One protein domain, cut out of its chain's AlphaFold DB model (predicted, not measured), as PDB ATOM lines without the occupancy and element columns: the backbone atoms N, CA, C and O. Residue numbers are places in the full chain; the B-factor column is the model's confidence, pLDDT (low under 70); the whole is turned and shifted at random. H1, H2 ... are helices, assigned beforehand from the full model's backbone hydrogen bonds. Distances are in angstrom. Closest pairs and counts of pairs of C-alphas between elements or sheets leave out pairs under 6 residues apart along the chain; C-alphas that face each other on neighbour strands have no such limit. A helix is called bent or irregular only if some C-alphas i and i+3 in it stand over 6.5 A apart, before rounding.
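AT A GLANCE: This is residues 99 to 191 of the 400 residues of the protein "Meiotically up-regulated gene 113" of Gracilimonas mengyeensis (UniProt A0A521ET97). What does the model look like? Two long helices, H1 and H5, run opposite ways and pack on each other over part of their lengths, while a small helical hairpin of H2 and H3 packs on H1, with H3 crossing it and also reaching H5. The first part of H5 reaches well past H1 into a long loop, where residues 160 to 165 stick out, and the short H4 lies near H1 and H5. What is it made of? The printed part has 93 residues with five named helices, H1 to H5 in chain order, and no named strand; its class is all helix. How large is it? It is compact, with a radius of gyration of the C-alphas of 13.8 A, and only just elongated, with spans of 42 by 28 by 20 A.

IN THESE COORDINATES: Where do the first helices lie? H1 is residues 99 to 116, 25.7 A long, from C-alpha 99 at (145.420, 167.457, 118.214). H2 is residues 118 to 127 and is irregular, with C-alphas 119 and 122 7.6 A apart. H3 is residues 130 to 143, 19.7 A long, and is neither bent nor irregular, but only just: C-alphas 140 and 143 are 6.0 A apart. What follows? H4 is residues 148 to 152, 5.9 A long. H5 is residues 164 to 186, 33.0 A long, ending with C-alpha 186 at (154.272, 163.518, 110.466).

HOW THE PARTS SIT: What does H1 touch? H1 and H2 touch only at the corner, closest at the C-alphas of Cys 114 and Lys 121, 4.8 A apart. H1 touches H3 at a steep tilt of 68 degrees, only just short of about perpendicular, with Ser 111 and Val 136 closest, their C-alphas 5.2 A apart. Residues 178 to 186 of H5 touch H1, opposite ways at a shallow tilt of 33 degrees, only just short of steep; the closest C-alphas, of Ala 112 and Tyr 178, are 6.6 A apart. How do the others stand? H2 and H3 form a hairpin, their closest C-alphas, of Leu 125 and Ala 133, 5.1 A apart. H3 touches H5, closest at the C-alphas of Phe 143 and Ala 181, 4.9 A, while H2 and H5 are apart. H4 and H5 are close but not clearly touching, the closest C-alphas, of Tyr 152 and Leu 170, being 7.5 A apart. What do the backbones show? Each O i to N i+4 pair is within hydrogen-bond range in H1, H3, H4 and H5, and 4 of 6 are in H2.

THE WHOLE: How far does it reach? The two C-alphas farthest apart, of Ile 99 and Lys 160, are 43.5 A apart. Are there cuts or long links? The printed part has no cut, and H4 to H5, with 11 residues between them, is a long link. Where is confidence low? Residues 153 to 160 have pLDDT under 70, and the mean of the printed part is 89.3.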
ATOM      1  N   ILE A  99     145.454 168.590 117.279       95.62
ATOM      2  CA  ILE A  99     145.420 167.457 118.214       95.62
ATOM      3  C   ILE A  99     146.006 166.174 117.606       95.62
ATOM      4  O   ILE A  99     146.736 165.447 118.279       95.62
ATOM      5  N   GLU A 100     145.773 165.932 116.313       95.94
ATOM      6  CA  GLU A 100     146.331 164.775 115.608       95.94
ATOM      7  C   GLU A 100     147.855 164.839 115.486       95.94
ATOM      8  O   GLU A 100     148.525 163.816 115.622       95.94
ATOM      9  N   LEU A 101     148.436 166.025 115.286       96.06
ATOM     10  CA  LEU A 101     149.890 166.178 115.258       96.06
ATOM     11  C   LEU A 101     150.497 165.904 116.640       96.06
ATOM     12  O   LEU A 101     151.474 165.162 116.733       96.06
ATOM     13  N   ILE A 102     149.894 166.441 117.705       96.06
ATOM     14  CA  ILE A 102     150.333 166.207 119.092       96.06
ATOM     15  C   ILE A 102     150.296 164.708 119.408       96.06
ATOM     16  O   ILE A 102     151.272 164.151 119.916       96.06
ATOM     17  N   ARG A 103     149.202 164.031 119.040       95.69
ATOM     18  CA  ARG A 103     149.040 162.580 119.181       95.69
ATOM     19  C   ARG A 103     150.166 161.811 118.486       95.69
ATOM     20  O   ARG A 103     150.831 160.996 119.123       95.69
ATOM     21  N   LYS A 104     150.442 162.118 117.215       96.88
ATOM     22  CA  LYS A 104     151.528 161.485 116.445       96.88
ATOM     23  C   LYS A 104     152.911 161.736 117.049       96.88
ATOM     24  O   LYS A 104     153.742 160.827 117.083       96.88
ATOM     25  N   GLN A 105     153.165 162.948 117.545       96.62
ATOM     26  CA  GLN A 105     154.416 163.301 118.221       96.62
ATOM     27  C   GLN A 105     154.616 162.477 119.499       96.62
ATOM     28  O   GLN A 105     155.714 161.957 119.719       96.62
ATOM     29  N   ILE A 106     153.557 162.294 120.293       95.50
ATOM     30  CA  ILE A 106     153.566 161.417 121.467       95.50
ATOM     31  C   ILE A 106     153.815 159.967 121.033       95.50
ATOM     32  O   ILE A 106     154.766 159.366 121.516       95.50
ATOM     33  N   CYS A 107     153.072 159.413 120.069       96.62
ATOM     34  CA  CYS A 107     153.289 158.038 119.595       96.62
ATOM     35  C   CYS A 107     154.728 157.798 119.103       96.62
ATOM     36  O   CYS A 107     155.330 156.772 119.426       96.62
ATOM     37  N   ASN A 108     155.338 158.752 118.393       97.50
ATOM     38  CA  ASN A 108     156.740 158.632 117.988       97.50
ATOM     39  C   ASN A 108     157.708 158.694 119.185       97.50
ATOM     40  O   ASN A 108     158.694 157.959 119.224       97.50
ATOM     41  N   TRP A 109     157.425 159.529 120.188       96.25
ATOM     42  CA  TRP A 109     158.187 159.563 121.441       96.25
ATOM     43  C   TRP A 109     158.125 158.221 122.188       96.25
ATOM     44  O   TRP A 109     159.150 157.703 122.643       96.25
ATOM     45  N   ILE A 110     156.937 157.615 122.260       94.88
ATOM     46  CA  ILE A 110     156.737 156.294 122.868       94.88
ATOM     47  C   ILE A 110     157.484 155.220 122.066       94.88
ATOM     48  O   ILE A 110     158.164 154.381 122.650       94.88
ATOM     49  N   SER A 111     157.443 155.294 120.734       95.62
ATOM     50  CA  SER A 111     158.165 154.384 119.833       95.62
ATOM     51  C   SER A 111     159.672 154.393 120.096       95.62
ATOM     52  O   SER A 111     160.276 153.341 120.316       95.62
ATOM     53  N   ALA A 112     160.274 155.583 120.169       94.44
ATOM     54  CA  ALA A 112     161.676 155.743 120.544       94.44
ATOM     55  C   ALA A 112     161.964 155.232 121.968       94.44
ATOM     56  O   ALA A 112     163.016 154.641 122.209       94.44
ATOM     57  N   THR A 113     161.026 155.383 122.907       92.19
ATOM     58  CA  THR A 113     161.155 154.849 124.275       92.19
ATOM     59  C   THR A 113     161.162 153.319 124.300       92.19
ATOM     60  O   THR A 113     162.021 152.736 124.966       92.19
ATOM     61  N   CYS A 114     160.286 152.662 123.531       91.75
ATOM     62  CA  CYS A 114     160.290 151.208 123.338       91.75
ATOM     63  C   CYS A 114     161.608 150.721 122.724       91.75
ATOM     64  O   CYS A 114     162.164 149.713 123.151       91.75
ATOM     65  N   LEU A 115     162.145 151.457 121.746       91.81
ATOM     66  CA  LEU A 115     163.438 151.150 121.134       91.81
ATOM     67  C   LEU A 115     164.622 151.393 122.083       91.81
ATOM     68  O   LEU A 115     165.643 150.714 121.979       91.81
ATOM     69  N   ASN A 116     164.503 152.342 123.019       88.25
ATOM     70  CA  ASN A 116     165.495 152.554 124.074       88.25
ATOM     71  C   ASN A 116     165.452 151.462 125.151       88.25
ATOM     72  O   ASN A 116     166.484 151.165 125.744       88.25
ATOM     73  N   ASN A 117     164.289 150.842 125.358       86.19
ATOM     74  CA  ASN A 117     164.044 149.850 126.403       86.19
ATOM     75  C   ASN A 117     163.439 148.571 125.802       86.19
ATOM     76  O   ASN A 117     162.282 148.247 126.078       86.19
ATOM     77  N   PRO A 118     164.193 147.832 124.966       87.44
ATOM     78  CA  PRO A 118     163.648 146.714 124.199       87.44
ATOM     79  C   PRO A 118     163.095 145.593 125.083       87.44
ATOM     80  O   PRO A 118     162.149 144.925 124.679       87.44
ATOM     81  N   ASP A 119     163.655 145.406 126.279       85.50
ATOM     82  CA  ASP A 119     163.214 144.375 127.225       85.50
ATOM     83  C   ASP A 119     161.876 144.726 127.900       85.50
ATOM     84  O   ASP A 119     161.206 143.840 128.417       85.50
ATOM     85  N   SER A 120     161.456 145.997 127.853       87.69
ATOM     86  CA  SER A 120     160.165 146.479 128.369       87.69
ATOM     87  C   SER A 120     159.191 146.865 127.254       87.69
ATOM     88  O   SER A 120     158.145 147.443 127.537       87.69
ATOM     89  N   LYS A 121     159.522 146.596 125.981       91.31
ATOM     90  CA  LYS A 121     158.686 146.988 124.834       91.31
ATOM     91  C   LYS A 121     157.270 146.427 124.961       91.31
ATOM     92  O   LYS A 121     156.312 147.184 124.832       91.31
ATOM     93  N   ASP A 122     157.147 145.126 125.205       92.00
ATOM     94  CA  ASP A 122     155.842 144.462 125.258       92.00
ATOM     95  C   ASP A 122     155.034 144.942 126.468       92.00
ATOM     96  O   ASP A 122     153.845 145.213 126.333       92.00
ATOM     97  N   ASP A 123     155.685 145.165 127.613       90.75
ATOM     98  CA  ASP A 123     155.043 145.755 128.791       90.75
ATOM     99  C   ASP A 123     154.511 147.161 128.491       90.75
ATOM    100  O   ASP A 123     153.364 147.462 128.815       90.75
ATOM    101  N   ILE A 124     155.304 148.017 127.832       91.56
ATOM    102  CA  ILE A 124     154.864 149.357 127.421       91.56
ATOM    103  C   ILE A 124     153.647 149.249 126.498       91.56
ATOM    104  O   ILE A 124     152.639 149.899 126.758       91.56
ATOM    105  N   LEU A 125     153.717 148.421 125.451       94.06
ATOM    106  CA  LEU A 125     152.637 148.274 124.471       94.06
ATOM    107  C   LEU A 125     151.351 147.727 125.095       94.06
ATOM    108  O   LEU A 125     150.282 148.278 124.843       94.06
ATOM    109  N   ASN A 126     151.451 146.702 125.943       93.44
ATOM    110  CA  ASN A 126     150.305 146.109 126.639       93.44
ATOM    111  C   ASN A 126     149.654 147.077 127.632       93.44
ATOM    112  O   ASN A 126     148.480 146.934 127.962       93.44
ATOM    113  N   SER A 127     150.412 148.063 128.108       91.06
ATOM    114  CA  SER A 127     149.923 149.056 129.058       91.06
ATOM    115  C   SER A 127     149.277 150.268 128.381       91.06
ATOM    116  O   SER A 127     148.691 151.091 129.082       91.06
ATOM    117  N   LEU A 128     149.381 150.410 127.054       92.75
ATOM    118  CA  LEU A 128     148.816 151.528 126.295       92.75
ATOM    119  C   LEU A 128     147.389 151.240 125.831       92.75
ATOM    120  O   LEU A 128     147.043 150.112 125.487       92.75
ATOM    121  N   TYR A 129     146.580 152.293 125.720       93.38
ATOM    122  CA  TYR A 129     145.305 152.229 125.012       93.38
ATOM    123  C   TYR A 129     145.514 151.686 123.592       93.38
ATOM    124  O   TYR A 129     146.380 152.161 122.854       93.38
ATOM    125  N   GLU A 130     144.725 150.677 123.212       94.75
ATOM    126  CA  GLU A 130     144.984 149.824 122.043       94.75
ATOM    127  C   GLU A 130     145.259 150.602 120.735       94.75
ATOM    128  O   GLU A 130     146.220 150.257 120.039       94.75
ATOM    129  N   PRO A 131     144.519 151.678 120.383       94.94
ATOM    130  CA  PRO A 131     144.840 152.481 119.202       94.94
ATOM    131  C   PRO A 131     146.249 153.087 119.225       94.94
ATOM    132  O   PRO A 131     146.920 153.104 118.194       94.94
ATOM    133  N   TYR A 132     146.726 153.532 120.391       94.75
ATOM    134  CA  TYR A 132     148.080 154.065 120.550       94.75
ATOM    135  C   TYR A 132     149.119 152.948 120.475       94.75
ATOM    136  O   TYR A 132     150.130 153.120 119.803       94.75
ATOM    137  N   ALA A 133     148.866 151.789 121.088       95.88
ATOM    138  CA  ALA A 133     149.760 150.634 120.986       95.88
ATOM    139  C   ALA A 133     149.982 150.210 119.521       95.88
ATOM    140  O   ALA A 133     151.120 150.022 119.085       95.88
ATOM    141  N   LYS A 134     148.897 150.126 118.739       97.31
ATOM    142  CA  LYS A 134     148.941 149.803 117.304       97.31
ATOM    143  C   LYS A 134     149.719 150.842 116.502       97.31
ATOM    144  O   LYS A 134     150.535 150.477 115.659       97.31
ATOM    145  N   GLU A 135     149.492 152.126 116.767       97.69
ATOM    146  CA  GLU A 135     150.199 153.206 116.077       97.69
ATOM    147  C   GLU A 135     151.689 153.245 116.439       97.69
ATOM    148  O   GLU A 135     152.525 153.386 115.554       97.69
ATOM    149  N   VAL A 136     152.043 153.032 117.708       97.31
ATOM    150  CA  VAL A 136     153.438 152.905 118.159       97.31
ATOM    151  C   VAL A 136     154.133 151.736 117.463       97.31
ATOM    152  O   VAL A 136     155.237 151.897 116.944       97.31
ATOM    153  N   GLN A 137     153.495 150.564 117.397       97.62
ATOM    154  CA  GLN A 137     154.057 149.412 116.689       97.62
ATOM    155  C   GLN A 137     154.247 149.711 115.194       97.62
ATOM    156  O   GLN A 137     155.331 149.467 114.662       97.62
ATOM    157  N   TYR A 138     153.245 150.310 114.541       98.06
ATOM    158  CA  TYR A 138     153.342 150.747 113.148       98.06
ATOM    159  C   TYR A 138     154.520 151.704 112.935       98.06
ATOM    160  O   TYR A 138     155.272 151.549 111.971       98.06
ATOM    161  N   ILE A 139     154.722 152.660 113.846       97.94
ATOM    162  CA  ILE A 139     155.814 153.623 113.726       97.94
ATOM    163  C   ILE A 139     157.177 152.920 113.788       97.94
ATOM    164  O   ILE A 139     158.049 153.186 112.958       97.94
ATOM    165  N   ILE A 140     157.347 152.012 114.756       96.69
ATOM    166  CA  ILE A 140     158.578 151.231 114.940       96.69
ATOM    167  C   ILE A 140     158.913 150.428 113.678       96.69
ATOM    168  O   ILE A 140     160.066 150.414 113.259       96.69
ATOM    169  N   GLU A 141     157.924 149.775 113.072       96.25
ATOM    170  CA  GLU A 141     158.128 148.894 111.916       96.25
ATOM    171  C   GLU A 141     158.412 149.643 110.610       96.25
ATOM    172  O   GLU A 141     159.086 149.102 109.737       96.25
ATOM    173  N   ASN A 142     157.891 150.866 110.459       97.38
ATOM    174  CA  ASN A 142     157.865 151.553 109.164       97.38
ATOM    175  C   ASN A 142     158.776 152.783 109.075       97.38
ATOM    176  O   ASN A 142     159.140 153.169 107.966       97.38
ATOM    177  N   PHE A 143     159.146 153.412 110.198       97.38
ATOM    178  CA  PHE A 143     159.928 154.661 110.176       97.38
ATOM    179  C   PHE A 143     161.268 154.591 110.906       97.38
ATOM    180  O   PHE A 143     162.082 155.502 110.748       97.38
ATOM    181  N   TYR A 144     161.521 153.530 111.672       96.56
ATOM    182  CA  TYR A 144     162.840 153.260 112.240       96.56
ATOM    183  C   TYR A 144     163.583 152.215 111.412       96.56
ATOM    184  O   TYR A 144     162.982 151.424 110.686       96.56
ATOM    185  N   SER A 145     164.911 152.226 111.510       93.38
ATOM    186  CA  SER A 145     165.748 151.250 110.821       93.38
ATOM    187  C   SER A 145     165.424 149.815 111.295       93.38
ATOM    188  O   SER A 145     165.311 149.581 112.502       93.38
ATOM    189  N   PRO A 146     165.272 148.824 110.392       89.50
ATOM    190  CA  PRO A 146     164.982 147.440 110.790       89.50
ATOM    191  C   PRO A 146     166.058 146.840 111.705       89.50
ATOM    192  O   PRO A 146     165.771 146.016 112.573       89.50
ATOM    193  N   ASP A 147     167.303 147.284 111.531       87.56
ATOM    194  CA  ASP A 147     168.465 146.901 112.320       87.56
ATOM    195  C   ASP A 147     168.681 147.794 113.552       87.56
ATOM    196  O   ASP A 147     169.670 147.592 114.253       87.56
ATOM    197  N   PHE A 148     167.768 148.723 113.891       88.69
ATOM    198  CA  PHE A 148     167.916 149.638 115.037       88.69
ATOM    199  C   PHE A 148     168.354 148.893 116.301       88.69
ATOM    200  O   PHE A 148     169.291 149.289 116.998       88.69
ATOM    201  N   ARG A 149     167.697 147.763 116.596       77.56
ATOM    202  CA  ARG A 149     168.018 146.947 117.772       77.56
ATOM    203  C   ARG A 149     169.410 146.330 117.674       77.56
ATOM    204  O   ARG A 149     170.116 146.305 118.673       77.56
ATOM    205  N   GLU A 150     169.812 145.825 116.514       80.50
ATOM    206  CA  GLU A 150     171.137 145.225 116.325       80.50
ATOM    207  C   GLU A 150     172.245 146.284 116.423       80.50
ATOM    208  O   GLU A 150     173.245 146.094 117.126       80.50
ATOM    209  N   LYS A 151     172.011 147.440 115.797       78.12
ATOM    210  CA  LYS A 151     172.909 148.593 115.767       78.12
ATOM    211  C   LYS A 151     173.109 149.206 117.155       78.12
ATOM    212  O   LYS A 151     174.247 149.485 117.539       78.12
ATOM    213  N   TYR A 152     172.037 149.333 117.942       75.44
ATOM    214  CA  TYR A 152     172.041 150.064 119.216       75.44
ATOM    215  C   TYR A 152     171.720 149.221 120.461       75.44
ATOM    216  O   TYR A 152     171.421 149.797 121.508       75.44
ATOM    217  N   SER A 153     171.771 147.882 120.390       65.50
ATOM    218  CA  SER A 153     171.415 147.018 121.532       65.50
ATOM    219  C   SER A 153     172.143 147.404 122.824       65.50
ATOM    220  O   SER A 153     173.360 147.601 122.853       65.50
ATOM    221  N   TYR A 154     171.385 147.445 123.922       54.94
ATOM    222  CA  TYR A 154     171.866 147.838 125.252       54.94
ATOM    223  C   TYR A 154     172.982 146.927 125.788       54.94
ATOM    224  O   TYR A 154     173.842 147.379 126.536       54.94
ATOM    225  N   LYS A 155     173.044 145.665 125.332       54.78
ATOM    226  CA  LYS A 155     174.163 144.751 125.630       54.78
ATOM    227  C   LYS A 155     175.523 145.284 125.155       54.78
ATOM    228  O   LYS A 155     176.531 144.842 125.677       54.78
ATOM    229  N   ARG A 156     175.561 146.232 124.207       50.81
ATOM    230  CA  ARG A 156     176.782 146.931 123.756       50.81
ATOM    231  C   ARG A 156     176.995 148.289 124.438       50.81
ATOM    232  O   ARG A 156     177.850 149.053 123.998       50.81
ATOM    233  N   PHE A 157     176.187 148.651 125.428       56.41
ATOM    234  CA  PHE A 157     176.312 149.878 126.222       56.41
ATOM    235  C   PHE A 157     176.731 149.542 127.659       56.41
ATOM    236  O   PHE A 157     176.262 150.175 128.600       56.41
ATOM    237  N   ASP A 158     177.623 148.565 127.856       62.81
ATOM    238  CA  ASP A 158     178.363 148.513 129.117       62.81
ATOM    239  C   ASP A 158     179.251 149.773 129.167       62.81
ATOM    240  O   ASP A 158     180.119 149.943 128.300       62.81
ATOM    241  N   PRO A 159     179.058 150.688 130.137       60.31
ATOM    242  CA  PRO A 159     179.898 151.875 130.275       60.31
ATOM    243  C   PRO A 159     181.387 151.540 130.431       60.31
ATOM    244  O   PRO A 159     182.228 152.418 130.251       60.31
ATOM    245  N   LYS A 160     181.714 150.287 130.772       68.06
ATOM    246  CA  LYS A 160     183.080 149.767 130.861       68.06
ATOM    247  C   LYS A 160     183.673 149.370 129.507       68.06
ATOM    248  O   LYS A 160     184.892 149.302 129.403       68.06
ATOM    249  N   GLU A 161     182.849 149.115 128.491       72.56
ATOM    250  CA  GLU A 161     183.293 148.637 127.174       72.56
ATOM    251  C   GLU A 161     183.460 149.753 126.134       72.56
ATOM    252  O   GLU A 161     184.187 149.566 125.160       72.56
ATOM    253  N   LYS A 162     182.819 150.917 126.319       76.19
ATOM    254  CA  LYS A 162     182.864 152.035 125.358       76.19
ATOM    255  C   LYS A 162     183.386 153.319 125.970       76.19
ATOM    256  O   LYS A 162     182.952 153.729 127.048       76.19
ATOM    257  N   SER A 163     184.231 154.021 125.222       85.31
ATOM    258  CA  SER A 163     184.692 155.355 125.595       85.31
ATOM    259  C   SER A 163     183.522 156.355 125.663       85.31
ATOM    260  O   SER A 163     182.538 156.222 124.926       85.31
ATOM    261  N   PRO A 164     183.619 157.419 126.484       83.81
ATOM    262  CA  PRO A 164     182.610 158.483 126.516       83.81
ATOM    263  C   PRO A 164     182.325 159.113 125.141       83.81
ATOM    264  O   PRO A 164     181.208 159.556 124.873       83.81
ATOM    265  N   PHE A 165     183.325 159.141 124.254       85.69
ATOM    266  CA  PHE A 165     183.183 159.644 122.887       85.69
ATOM    267  C   PHE A 165     182.289 158.740 122.030       85.69
ATOM    268  O   PHE A 165     181.368 159.229 121.377       85.69
ATOM    269  N   GLU A 166     182.500 157.425 122.078       84.62
ATOM    270  CA  GLU A 166     181.660 156.455 121.363       84.62
ATOM    271  C   GLU A 166     180.222 156.467 121.885       84.62
ATOM    272  O   GLU A 166     179.280 156.439 121.095       84.62
ATOM    273  N   GLN A 167     180.034 156.587 123.204       81.56
ATOM    274  CA  GLN A 167     178.701 156.716 123.801       81.56
ATOM    275  C   GLN A 167     177.973 157.966 123.288       81.56
ATOM    276  O   GLN A 167     176.804 157.892 122.907       81.56
ATOM    277  N   ARG A 168     178.672 159.106 123.213       85.12
ATOM    278  CA  ARG A 168     178.119 160.351 122.666       85.12
ATOM    279  C   ARG A 168     177.732 160.210 121.194       85.12
ATOM    280  O   ARG A 168     176.650 160.660 120.826       85.12
ATOM    281  N   ASN A 169     178.578 159.597 120.367       88.88
ATOM    282  CA  ASN A 169     178.276 159.407 118.945       88.88
ATOM    283  C   ASN A 169     177.043 158.526 118.747       88.88
ATOM    284  O   ASN A 169     176.167 158.881 117.965       88.88
ATOM    285  N   LEU A 170     176.907 157.453 119.526       85.88
ATOM    286  CA  LEU A 170     175.722 156.600 119.454       85.88
ATOM    287  C   LEU A 170     174.448 157.343 119.873       85.88
ATOM    288  O   LEU A 170     173.414 157.176 119.237       85.88
ATOM    289  N   ILE A 171     174.500 158.193 120.906       86.38
ATOM    290  CA  ILE A 171     173.355 159.047 121.269       86.38
ATOM    291  C   ILE A 171     172.999 159.981 120.104       86.38
ATOM    292  O   ILE A 171     171.825 160.115 119.770       86.38
ATOM    293  N   LEU A 172     173.989 160.591 119.445       90.44
ATOM    294  CA  LEU A 172     173.752 161.465 118.290       90.44
ATOM    295  C   LEU A 172     173.126 160.721 117.103       90.44
ATOM    296  O   LEU A 172     172.204 161.249 116.484       90.44
ATOM    297  N   GLU A 173     173.578 159.503 116.810       92.38
ATOM    298  CA  GLU A 173     173.009 158.667 115.748       92.38
ATOM    299  C   GLU A 173     171.552 158.291 116.047       92.38
ATOM    300  O   GLU A 173     170.672 158.500 115.211       92.38
ATOM    301  N   ARG A 174     171.260 157.848 117.275       91.75
ATOM    302  CA  ARG A 174     169.889 157.544 117.721       91.75
ATOM    303  C   ARG A 174     168.986 158.777 117.660       91.75
ATOM    304  O   ARG A 174     167.849 158.694 117.201       91.75
ATOM    305  N   ASN A 175     169.505 159.936 118.067       92.38
ATOM    306  CA  ASN A 175     168.803 161.215 117.972       92.38
ATOM    307  C   ASN A 175     168.507 161.605 116.521       92.38
ATOM    308  O   ASN A 175     167.458 162.189 116.247       92.38
ATOM    309  N   SER A 176     169.423 161.304 115.600       95.06
ATOM    310  CA  SER A 176     169.199 161.502 114.170       95.06
ATOM    311  C   SER A 176     168.061 160.616 113.674       95.06
ATOM    312  O   SER A 176     167.172 161.116 112.998       95.06
ATOM    313  N   GLU A 177     168.033 159.337 114.057       95.38
ATOM    314  CA  GLU A 177     166.960 158.421 113.651       95.38
ATOM    315  C   GLU A 177     165.597 158.814 114.237       95.38
ATOM    316  O   GLU A 177     164.614 158.827 113.503       95.38
ATOM    317  N   TYR A 178     165.532 159.250 115.502       96.06
ATOM    318  CA  TYR A 178     164.301 159.796 116.098       96.06
ATOM    319  C   TYR A 178     163.736 160.978 115.296       96.06
ATOM    320  O   TYR A 178     162.533 161.052 115.028       96.06
ATOM    321  N   LYS A 179     164.614 161.907 114.896       97.06
ATOM    322  CA  LYS A 179     164.243 163.074 114.088       97.06
ATOM    323  C   LYS A 179     163.832 162.682 112.673       97.06
ATOM    324  O   LYS A 179     162.848 163.218 112.174       97.06
ATOM    325  N   SER A 180     164.547 161.751 112.044       97.19
ATOM    326  CA  SER A 180     164.189 161.238 110.721       97.19
ATOM    327  C   SER A 180     162.822 160.561 110.739       97.19
ATOM    328  O   SER A 180     161.985 160.892 109.905       97.19
ATOM    329  N   ALA A 181     162.548 159.706 111.731       97.44
ATOM    330  CA  ALA A 181     161.247 159.066 111.893       97.44
ATOM    331  C   ALA A 181     160.120 160.098 112.069       97.44
ATOM    332  O   ALA A 181     159.087 159.992 111.415       97.44
ATOM    333  N   ALA A 182     160.337 161.141 112.882       97.81
ATOM    334  CA  ALA A 182     159.382 162.239 113.063       97.81
ATOM    335  C   ALA A 182     159.052 162.965 111.746       97.81
ATOM    336  O   ALA A 182     157.882 163.122 111.387       97.81
ATOM    337  N   ILE A 183     160.090 163.356 110.998       97.75
ATOM    338  CA  ILE A 183     159.948 164.054 109.716       97.75
ATOM    339  C   ILE A 183     159.226 163.161 108.700       97.75
ATOM    340  O   ILE A 183     158.310 163.622 108.029       97.75
ATOM    341  N   SER A 184     159.579 161.880 108.607       97.62
ATOM    342  CA  SER A 184     158.938 160.957 107.667       97.62
ATOM    343  C   SER A 184     157.489 160.626 108.031       97.62
ATOM    344  O   SER A 184     156.658 160.495 107.137       97.62
ATOM    345  N   TYR A 185     157.167 160.500 109.320       98.06
ATOM    346  CA  TYR A 185     155.845 160.062 109.774       98.06
ATOM    347  C   TYR A 185     154.809 161.197 109.838       98.06
ATOM    348  O   TYR A 185     153.649 161.002 109.467       98.06
ATOM    349  N   PHE A 186     155.199 162.390 110.298       96.44
ATOM    350  CA  PHE A 186     154.272 163.518 110.466       96.44
ATOM    351  C   PHE A 186     154.802 164.864 109.953       96.44
ATOM    352  O   PHE A 186     154.216 165.900 110.261       96.44
ATOM    353  N   ASN A 187     155.868 164.866 109.144       96.25
ATOM    354  CA  ASN A 187     156.399 166.051 108.454       96.25
ATOM    355  C   ASN A 187     156.749 167.227 109.386       96.25
ATOM    356  O   ASN A 187     156.578 168.394 109.040       96.25
ATOM    357  N   SER A 188     157.228 166.925 110.592       94.06
ATOM    358  CA  SER A 188     157.658 167.927 111.569       94.06
ATOM    359  C   SER A 188     158.774 167.350 112.445       94.06
ATOM    360  O   SER A 188     158.828 166.132 112.637       94.06
ATOM    361  N   PRO A 189     159.701 168.166 112.976       94.38
ATOM    362  CA  PRO A 189     160.619 167.695 114.003       94.38
ATOM    363  C   PRO A 189     159.870 167.282 115.288       94.38
ATOM    364  O   PRO A 189     158.736 167.711 115.526       94.38
ATOM    365  N   PRO A 190     160.509 166.484 116.163       94.94
ATOM    366  CA  PRO A 190     160.006 166.264 117.510       94.94
ATOM    367  C   PRO A 190     159.803 167.589 118.264       94.94
ATOM    368  O   PRO A 190     160.636 168.493 118.122       94.94
ATOM    369  N   PRO A 191     158.738 167.714 119.074       94.12
ATOM    370  CA  PRO A 191     158.525 168.892 119.905       94.12
ATOM    371  C   PRO A 191     159.642 168.994 120.949       94.12
ATOM    372  O   PRO A 191     160.100 167.994 121.500       94.12
TER     373      PRO A 191